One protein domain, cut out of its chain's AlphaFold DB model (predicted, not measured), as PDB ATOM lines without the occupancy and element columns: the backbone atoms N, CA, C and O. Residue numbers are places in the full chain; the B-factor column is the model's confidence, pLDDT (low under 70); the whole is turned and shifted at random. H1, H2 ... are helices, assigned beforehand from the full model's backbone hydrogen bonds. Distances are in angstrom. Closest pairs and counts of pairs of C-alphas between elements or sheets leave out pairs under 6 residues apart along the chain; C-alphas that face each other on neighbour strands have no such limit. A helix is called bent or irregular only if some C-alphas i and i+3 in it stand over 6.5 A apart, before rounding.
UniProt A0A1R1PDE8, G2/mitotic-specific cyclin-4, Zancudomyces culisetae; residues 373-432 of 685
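What this domain is: This is residues 373 to 432 of the 685 residues of the protein "G2/mitotic-specific cyclin-4" of Zancudomyces culisetae (UniProt A0A1R1PDE8). A short helix, H2, sits in the middle of a loose group of four helices, with H1 meeting it at a corner and the longer H4 touching it with residues 422 to 426 alone, about perpendicular to it, and sticking out with residues 427 to 432. Two long loops, one on either side of H3 along the chain, reach out to opposite ends and make the longest axis. The printed part has 60 residues with four named helices, in the order H1, H2, H3, H4, and no named strand; the class is all helix. It is only just loose, close to compact, with a radius of gyration of the C-alphas of 12.8 A and spans of 37 by 29 by 22 A.

How they stand to each other: H1, residues 373 to 378, and H2, residues 380 to 385, only just touch, with 3 pairs of C-alphas within 8 A, and only at the corner by their tight link. Their closest C-alphas, of Ile 376 and Gln 383, are 6.1 A apart; they run opposite ways at a steep tilt of 63 degrees. H3, residues 399 to 405, is near H2, with 5 pairs of C-alphas within 10 A and the closest at 8.1 A. H4, residues 418 to 432, touches H2 with residues 422 to 426 alone, about perpendicular at 84 degrees; the closest C-alphas, of Leu 381 and Asp 422, are 6.3 A apart. H1 is apart from H3 and H4, and H3 is apart from H4. Each O i to N i+4 pair is within hydrogen-bond range in H1, H2 and H3, and 9 of 11 are in H4.

Where its parts are: H1 begins at C-alpha 373 (-6.001, 23.784, 28.581) and is 8.7 A long; H2 is 8.6 A and H3 9.9 A. H4 measures 20.6 A, ending at C-alpha 432 (21.941, 20.115, 36.586), and is irregular: C-alphas 419 and 422 are 8.0 A apart.

The domain as a whole: The C-alphas farthest apart, of Lys 392 and Phe 412, are 37.6 A apart. The printed part has no cut. The links from H2 to H3, 13 residues, and from H3 to H4, 12 residues, are long. Mean pLDDT of the printed part is 85.0; residues 373 to 377 are under 70.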
ATOM      1  N   GLU A 373      -6.148  25.234  28.388       65.12
ATOM      2  CA  GLU A 373      -6.001  23.784  28.581       65.12
ATOM      3  C   GLU A 373      -4.972  23.190  27.614       65.12
ATOM      4  O   GLU A 373      -4.222  22.300  28.010       65.12
ATOM      5  N   GLU A 374      -4.885  23.680  26.370       66.06
ATOM      6  CA  GLU A 374      -3.871  23.197  25.422       66.06
ATOM      7  C   GLU A 374      -2.469  23.724  25.771       66.06
ATOM      8  O   GLU A 374      -1.496  22.977  25.675       66.06
ATOM      9  N   ILE A 375      -2.360  24.970  26.249       66.88
ATOM     10  CA  ILE A 375      -1.105  25.533  26.776       66.88
ATOM     11  C   ILE A 375      -0.619  24.718  27.984       66.88
ATOM     12  O   ILE A 375       0.526  24.261  27.998       66.88
ATOM     13  N   ILE A 376      -1.492  24.468  28.967       68.12
ATOM     14  CA  ILE A 376      -1.167  23.642  30.138       68.12
ATOM     15  C   ILE A 376      -0.802  22.217  29.708       68.12
ATOM     16  O   ILE A 376       0.179  21.666  30.201       68.12
ATOM     17  N   ALA A 377      -1.539  21.605  28.778       67.81
ATOM     18  CA  ALA A 377      -1.265  20.239  28.330       67.81
ATOM     19  C   ALA A 377       0.100  20.076  27.636       67.81
ATOM     20  O   ALA A 377       0.645  18.970  27.645       67.81
ATOM     21  N   LEU A 378       0.659  21.146  27.058       70.81
ATOM     22  CA  LEU A 378       1.898  21.099  26.276       70.81
ATOM     23  C   LEU A 378       3.150  21.588  27.011       70.81
ATOM     24  O   LEU A 378       4.235  21.135  26.658       70.81
ATOM     25  N   ASN A 379       3.034  22.474  28.003       80.88
ATOM     26  CA  ASN A 379       4.186  23.059  28.695       80.88
ATOM     27  C   ASN A 379       4.499  22.330  30.021       80.88
ATOM     28  O   ASN A 379       3.756  22.492  30.998       80.88
ATOM     29  N   PRO A 380       5.604  21.559  30.124       82.62
ATOM     30  CA  PRO A 380       5.896  20.787  31.332       82.62
ATOM     31  C   PRO A 380       6.266  21.663  32.537       82.62
ATOM     32  O   PRO A 380       5.978  21.280  33.671       82.62
ATOM     33  N   LEU A 381       6.842  22.853  32.319       83.50
ATOM     34  CA  LEU A 381       7.214  23.764  33.405       83.50
ATOM     35  C   LEU A 381       5.984  24.429  34.031       83.50
ATOM     36  O   LEU A 381       5.915  24.569  35.253       83.50
ATOM     37  N   ILE A 382       4.985  24.784  33.223       85.06
ATOM     38  CA  ILE A 382       3.692  25.281  33.709       85.06
ATOM     39  C   ILE A 382       2.957  24.157  34.449       85.06
ATOM     40  O   ILE A 382       2.465  24.382  35.552       85.06
ATOM     41  N   GLN A 383       2.961  22.921  33.934       86.12
ATOM     42  CA  GLN A 383       2.402  21.778  34.671       86.12
ATOM     43  C   GLN A 383       3.100  21.510  36.006       86.12
ATOM     44  O   GLN A 383       2.424  21.130  36.959       86.12
ATOM     45  N   TYR A 384       4.423  21.673  36.078       86.50
ATOM     46  CA  TYR A 384       5.172  21.607  37.331       86.50
ATOM     47  C   TYR A 384       4.732  22.738  38.270       86.50
ATOM     48  O   TYR A 384       4.271  22.473  39.373       86.50
ATOM     49  N   THR A 385       4.764  23.984  37.799       87.06
ATOM     50  CA  THR A 385       4.421  25.200  38.560       87.06
ATOM     51  C   THR A 385       3.009  25.168  39.156       87.06
ATOM     52  O   THR A 385       2.828  25.517  40.322       87.06
ATOM     53  N   LEU A 386       2.019  24.691  38.392       88.81
ATOM     54  CA  LEU A 386       0.622  24.550  38.828       88.81
ATOM     55  C   LEU A 386       0.409  23.431  39.868       88.81
ATOM     56  O   LEU A 386      -0.624  23.407  40.535       88.81
ATOM     57  N   LYS A 387       1.350  22.483  39.986       90.19
ATOM     58  CA  LYS A 387       1.287  21.334  40.911       90.19
ATOM     59  C   LYS A 387       2.247  21.466  42.097       90.19
ATOM     60  O   LYS A 387       2.049  20.782  43.097       90.19
ATOM     61  N   HIS A 388       3.288  22.291  41.980       90.12
ATOM     62  CA  HIS A 388       4.366  22.389  42.961       90.12
ATOM     63  C   HIS A 388       3.896  23.051  44.257       90.12
ATOM     64  O   HIS A 388       3.293  24.124  44.247       90.12
ATOM     65  N   THR A 389       4.227  22.420  45.379       90.06
ATOM     66  CA  THR A 389       3.966  22.897  46.740       90.06
ATOM     67  C   THR A 389       5.265  22.837  47.530       90.06
ATOM     68  O   THR A 389       5.938  21.806  47.516       90.06
ATOM     69  N   GLY A 390       5.602  23.905  48.254       89.38
ATOM     70  CA  GLY A 390       6.778  23.919  49.127       89.38
ATOM     71  C   GLY A 390       6.660  22.962  50.323       89.38
ATOM     72  O   GLY A 390       5.622  22.338  50.560       89.38
ATOM     73  N   LEU A 391       7.723  22.876  51.129       90.31
ATOM     74  CA  LEU A 391       7.803  21.977  52.292       90.31
ATOM     75  C   LEU A 391       6.801  22.305  53.417       90.31
ATOM     76  O   LEU A 391       6.680  21.526  54.363       90.31
ATOM     77  N   LYS A 392       6.084  23.437  53.352       90.38
ATOM     78  CA  LYS A 392       4.994  23.792  54.279       90.38
ATOM     79  C   LYS A 392       3.605  23.628  53.639       90.38
ATOM     80  O   LYS A 392       2.620  24.075  54.225       90.38
ATOM     81  N   ASN A 393       3.512  22.969  52.480       90.19
ATOM     82  CA  ASN A 393       2.311  22.879  51.640       90.19
ATOM     83  C   ASN A 393       1.803  24.263  51.192       90.19
ATOM     84  O   ASN A 393       0.601  24.544  51.217       90.19
ATOM     85  N   GLU A 394       2.722  25.156  50.812       91.56
ATOM     86  CA  GLU A 394       2.382  26.446  50.212       91.56
ATOM     87  C   GLU A 394       1.464  26.279  48.992       91.56
ATOM     88  O   GLU A 394       1.636  25.361  48.192       91.56
ATOM     89  N   LYS A 395       0.503  27.201  48.829       91.88
ATOM     90  CA  LYS A 395      -0.408  27.206  47.677       91.88
ATOM     91  C   LYS A 395       0.400  27.273  46.366       91.88
ATOM     92  O   LYS A 395       1.167  28.238  46.229       91.88
ATOM     93  N   PRO A 396       0.181  26.356  45.400       92.69
ATOM     94  CA  PRO A 396       0.771  26.446  44.067       92.69
ATOM     95  C   PRO A 396       0.497  27.798  43.410       92.69
ATOM     96  O   PRO A 396      -0.432  28.515  43.796       92.69
ATOM     97  N   ILE A 397       1.316  28.160  42.429       92.81
ATOM     98  CA  ILE A 397       1.129  29.379  41.634       92.81
ATOM     99  C   ILE A 397       0.016  29.108  40.615       92.81
ATOM    100  O   ILE A 397       0.006  28.043  40.000       92.81
ATOM    101  N   THR A 398      -0.946  30.020  40.465       92.38
ATOM    102  CA  THR A 398      -2.091  29.836  39.554       92.38
ATOM    103  C   THR A 398      -1.761  30.279  38.127       92.38
ATOM    104  O   THR A 398      -0.829  31.049  37.899       92.38
ATOM    105  N   LEU A 399      -2.554  29.843  37.140       88.44
ATOM    106  CA  LEU A 399      -2.381  30.294  35.752       88.44
ATOM    107  C   LEU A 399      -2.580  31.814  35.604       88.44
ATOM    108  O   LEU A 399      -1.902  32.447  34.802       88.44
ATOM    109  N   GLU A 400      -3.488  32.400  36.387       89.12
ATOM    110  CA  GLU A 400      -3.726  33.849  36.430       89.12
ATOM    111  C   GLU A 400      -2.485  34.602  36.928       89.12
ATOM    112  O   GLU A 400      -2.109  35.621  36.354       89.12
ATOM    113  N   GLU A 401      -1.805  34.064  37.945       91.31
ATOM    114  CA  GLU A 401      -0.553  34.619  38.462       91.31
ATOM    115  C   GLU A 401       0.597  34.480  37.458       91.31
ATOM    116  O   GLU A 401       1.301  35.459  37.239       91.31
ATOM    117  N   ILE A 402       0.747  33.330  36.787       89.31
ATOM    118  CA  ILE A 402       1.733  33.152  35.698       89.31
ATOM    119  C   ILE A 402       1.506  34.217  34.612       89.31
ATOM    120  O   ILE A 402       2.411  34.985  34.290       89.31
ATOM    121  N   LYS A 403       0.266  34.337  34.115       87.62
ATOM    122  CA  LYS A 403      -0.124  35.339  33.108       87.62
ATOM    123  C   LYS A 403       0.138  36.780  33.556       87.62
ATOM    124  O   LYS A 403       0.428  37.619  32.707       87.62
ATOM    125  N   ALA A 404       0.034  37.076  34.852       89.81
ATOM    126  CA  ALA A 404       0.342  38.391  35.408       89.81
ATOM    127  C   ALA A 404       1.859  38.635  35.525       89.81
ATOM    128  O   ALA A 404       2.334  39.686  35.095       89.81
ATOM    129  N   PHE A 405       2.622  37.670  36.050       89.69
ATOM    130  CA  PHE A 405       4.081  37.758  36.213       89.69
ATOM    131  C   PHE A 405       4.830  37.852  34.878       89.69
ATOM    132  O   PHE A 405       5.947  38.367  34.841       89.69
ATOM    133  N   GLU A 406       4.219  37.350  33.805       85.31
ATOM    134  CA  GLU A 406       4.748  37.333  32.438       85.31
ATOM    135  C   GLU A 406       4.075  38.366  31.509       85.31
ATOM    136  O   GLU A 406       4.298  38.368  30.299       85.31
ATOM    137  N   SER A 407       3.247  39.265  32.057       83.44
ATOM    138  CA  SER A 407       2.473  40.237  31.269       83.44
ATOM    139  C   SER A 407       3.306  41.354  30.625       83.44
ATOM    140  O   SER A 407       2.845  41.959  29.657       83.44
ATOM    141  N   ASP A 408       4.513  41.619  31.133       80.81
ATOM    142  CA  ASP A 408       5.400  42.703  30.687       80.81
ATOM    143  C   ASP A 408       6.591  42.224  29.832       80.81
ATOM    144  O   ASP A 408       7.454  43.020  29.458       80.81
ATOM    145  N   VAL A 409       6.661  40.925  29.537       80.75
ATOM    146  CA  VAL A 409       7.803  40.309  28.857       80.75
ATOM    147  C   VAL A 409       7.721  40.528  27.344       80.75
ATOM    148  O   VAL A 409       6.773  40.100  26.684       80.75
ATOM    149  N   ASP A 410       8.755  41.162  26.782       79.81
ATOM    150  CA  ASP A 410       8.910  41.346  25.336       79.81
ATOM    151  C   ASP A 410       9.197  40.005  24.640       79.81
ATOM    152  O   ASP A 410      10.283  39.434  24.747       79.81
ATOM    153  N   GLU A 411       8.214  39.519  23.881       74.88
ATOM    154  CA  GLU A 411       8.279  38.302  23.062       74.88
ATOM    155  C   GLU A 411       9.444  38.308  22.046       74.88
ATOM    156  O   GLU A 411       9.889  37.240  21.609       74.88
ATOM    157  N   PHE A 412       9.973  39.488  21.706       74.62
ATOM    158  CA  PHE A 412      11.094  39.686  20.787       74.62
ATOM    159  C   PHE A 412      12.447  39.940  21.481       74.62
ATOM    160  O   PHE A 412      13.438  40.157  20.777       74.62
ATOM    161  N   ASP A 413      12.541  39.857  22.818       77.50
ATOM    162  CA  ASP A 413      13.813  39.998  23.545       77.50
ATOM    163  C   ASP A 413      14.801  38.889  23.138       77.50
ATOM    164  O   ASP A 413      14.729  37.738  23.577       77.50
ATOM    165  N   THR A 414      15.776  39.255  22.306       77.44
ATOM    166  CA  THR A 414      16.821  38.356  21.791       77.44
ATOM    167  C   THR A 414      17.845  37.922  22.846       77.44
ATOM    168  O   THR A 414      18.682  37.066  22.561       77.44
ATOM    169  N   THR A 415      17.794  38.481  24.059       73.56
ATOM    170  CA  THR A 415      18.706  38.194  25.177       73.56
ATOM    171  C   THR A 415      18.098  37.281  26.245       73.56
ATOM    172  O   THR A 415      18.848  36.596  26.947       73.56
ATOM    173  N   LEU A 416      16.765  37.252  26.362       72.44
ATOM    174  CA  LEU A 416      16.012  36.330  27.227       72.44
ATOM    175  C   LEU A 416      15.357  35.183  26.445       72.44
ATOM    176  O   LEU A 416      15.148  34.106  27.001       72.44
ATOM    177  N   VAL A 417      15.049  35.412  25.166       83.25
ATOM    178  CA  VAL A 417      14.396  34.487  24.228       83.25
ATOM    179  C   VAL A 417      13.149  33.799  24.828       83.25
ATOM    180  O   VAL A 417      13.104  32.567  24.913       83.25
ATOM    181  N   PRO A 418      12.097  34.550  25.231       81.00
ATOM    182  CA  PRO A 418      10.958  33.996  25.984       81.00
ATOM    183  C   PRO A 418      10.224  32.855  25.263       81.00
ATOM    184  O   PRO A 418       9.746  31.908  25.888       81.00
ATOM    185  N   ALA A 419      10.225  32.874  23.927       82.56
ATOM    186  CA  ALA A 419       9.712  31.790  23.090       82.56
ATOM    187  C   ALA A 419      10.322  30.406  23.400       82.56
ATOM    188  O   ALA A 419       9.644  29.412  23.197       82.56
ATOM    189  N   PHE A 420      11.555  30.319  23.913       85.31
ATOM    190  CA  PHE A 420      12.217  29.049  24.252       85.31
ATOM    191  C   PHE A 420      12.607  28.929  25.735       85.31
ATOM    192  O   PHE A 420      13.154  27.904  26.134       85.31
ATOM    193  N   ALA A 421      12.345  29.948  26.562       86.56
ATOM    194  CA  ALA A 421      12.848  30.014  27.935       86.56
ATOM    195  C   ALA A 421      12.439  28.801  28.795       86.56
ATOM    196  O   ALA A 421      13.283  28.239  29.490       86.56
ATOM    197  N   ASP A 422      11.183  28.357  28.726       86.31
ATOM    198  CA  ASP A 422      10.715  27.205  29.509       86.31
ATOM    199  C   ASP A 422      11.382  25.897  29.085       86.31
ATOM    200  O   ASP A 422      11.857  25.151  29.942       86.31
ATOM    201  N   ASP A 423      11.476  25.654  27.776       87.81
ATOM    202  CA  ASP A 423      12.116  24.468  27.200       87.81
ATOM    203  C   ASP A 423      13.615  24.428  27.563       87.81
ATOM    204  O   ASP A 423      14.138  23.391  27.981       87.81
ATOM    205  N   ILE A 424      14.291  25.583  27.495       91.00
ATOM    206  CA  ILE A 424      15.688  25.760  27.915       91.00
ATOM    207  C   ILE A 424      15.842  25.457  29.409       91.00
ATOM    208  O   ILE A 424      16.660  24.620  29.778       91.00
ATOM    209  N   PHE A 425      15.057  26.089  30.286       91.12
ATOM    210  CA  PHE A 425      15.207  25.895  31.731       91.12
ATOM    211  C   PHE A 425      14.760  24.507  32.211       91.12
ATOM    212  O   PHE A 425      15.294  24.028  33.213       91.12
ATOM    213  N   MET A 426      13.849  23.831  31.503       90.81
ATOM    214  CA  MET A 426      13.530  22.418  31.741       90.81
ATOM    215  C   MET A 426      14.720  21.516  31.405       90.81
ATOM    216  O   MET A 426      15.124  20.714  32.245       90.81
ATOM    217  N   TYR A 427      15.341  21.703  30.238       93.44
ATOM    218  CA  TYR A 427      16.550  20.971  29.849       93.44
ATOM    219  C   TYR A 427      17.738  21.268  30.781       93.44
ATOM    220  O   TYR A 427      18.467  20.361  31.173       93.44
ATOM    221  N   MET A 428      17.896  22.514  31.238       95.25
ATOM    222  CA  MET A 428      18.894  22.849  32.260       95.25
ATOM    223  C   MET A 428      18.588  22.155  33.599       95.25
ATOM    224  O   MET A 428      19.517  21.669  34.236       95.25
ATOM    225  N   LYS A 429      17.316  22.026  34.016       93.69
ATOM    226  CA  LYS A 429      16.955  21.239  35.216       93.69
ATOM    227  C   LYS A 429      17.217  19.734  35.049       93.69
ATOM    228  O   LYS A 429      17.526  19.071  36.034       93.69
ATOM    229  N   GLU A 430      17.151  19.182  33.839       94.81
ATOM    230  CA  GLU A 430      17.609  17.808  33.571       94.81
ATOM    231  C   GLU A 430      19.138  17.701  33.732       94.81
ATOM    232  O   GLU A 430      19.637  16.869  34.493       94.81
ATOM    233  N   LEU A 431      19.881  18.598  33.078       96.50
ATOM    234  CA  LEU A 431      21.346  18.611  33.080       96.50
ATOM    235  C   LEU A 431      21.962  18.890  34.457       96.50
ATOM    236  O   LEU A 431      22.971  18.269  34.793       96.50
ATOM    237  N   GLU A 432      21.389  19.796  35.261       95.75
ATOM    238  CA  GLU A 432      21.941  20.115  36.586       95.75
ATOM    239  C   GLU A 432      21.924  18.889  37.502       95.75
ATOM    240  O   GLU A 432      22.917  18.644  38.176       95.75
TER     241      GLU A 432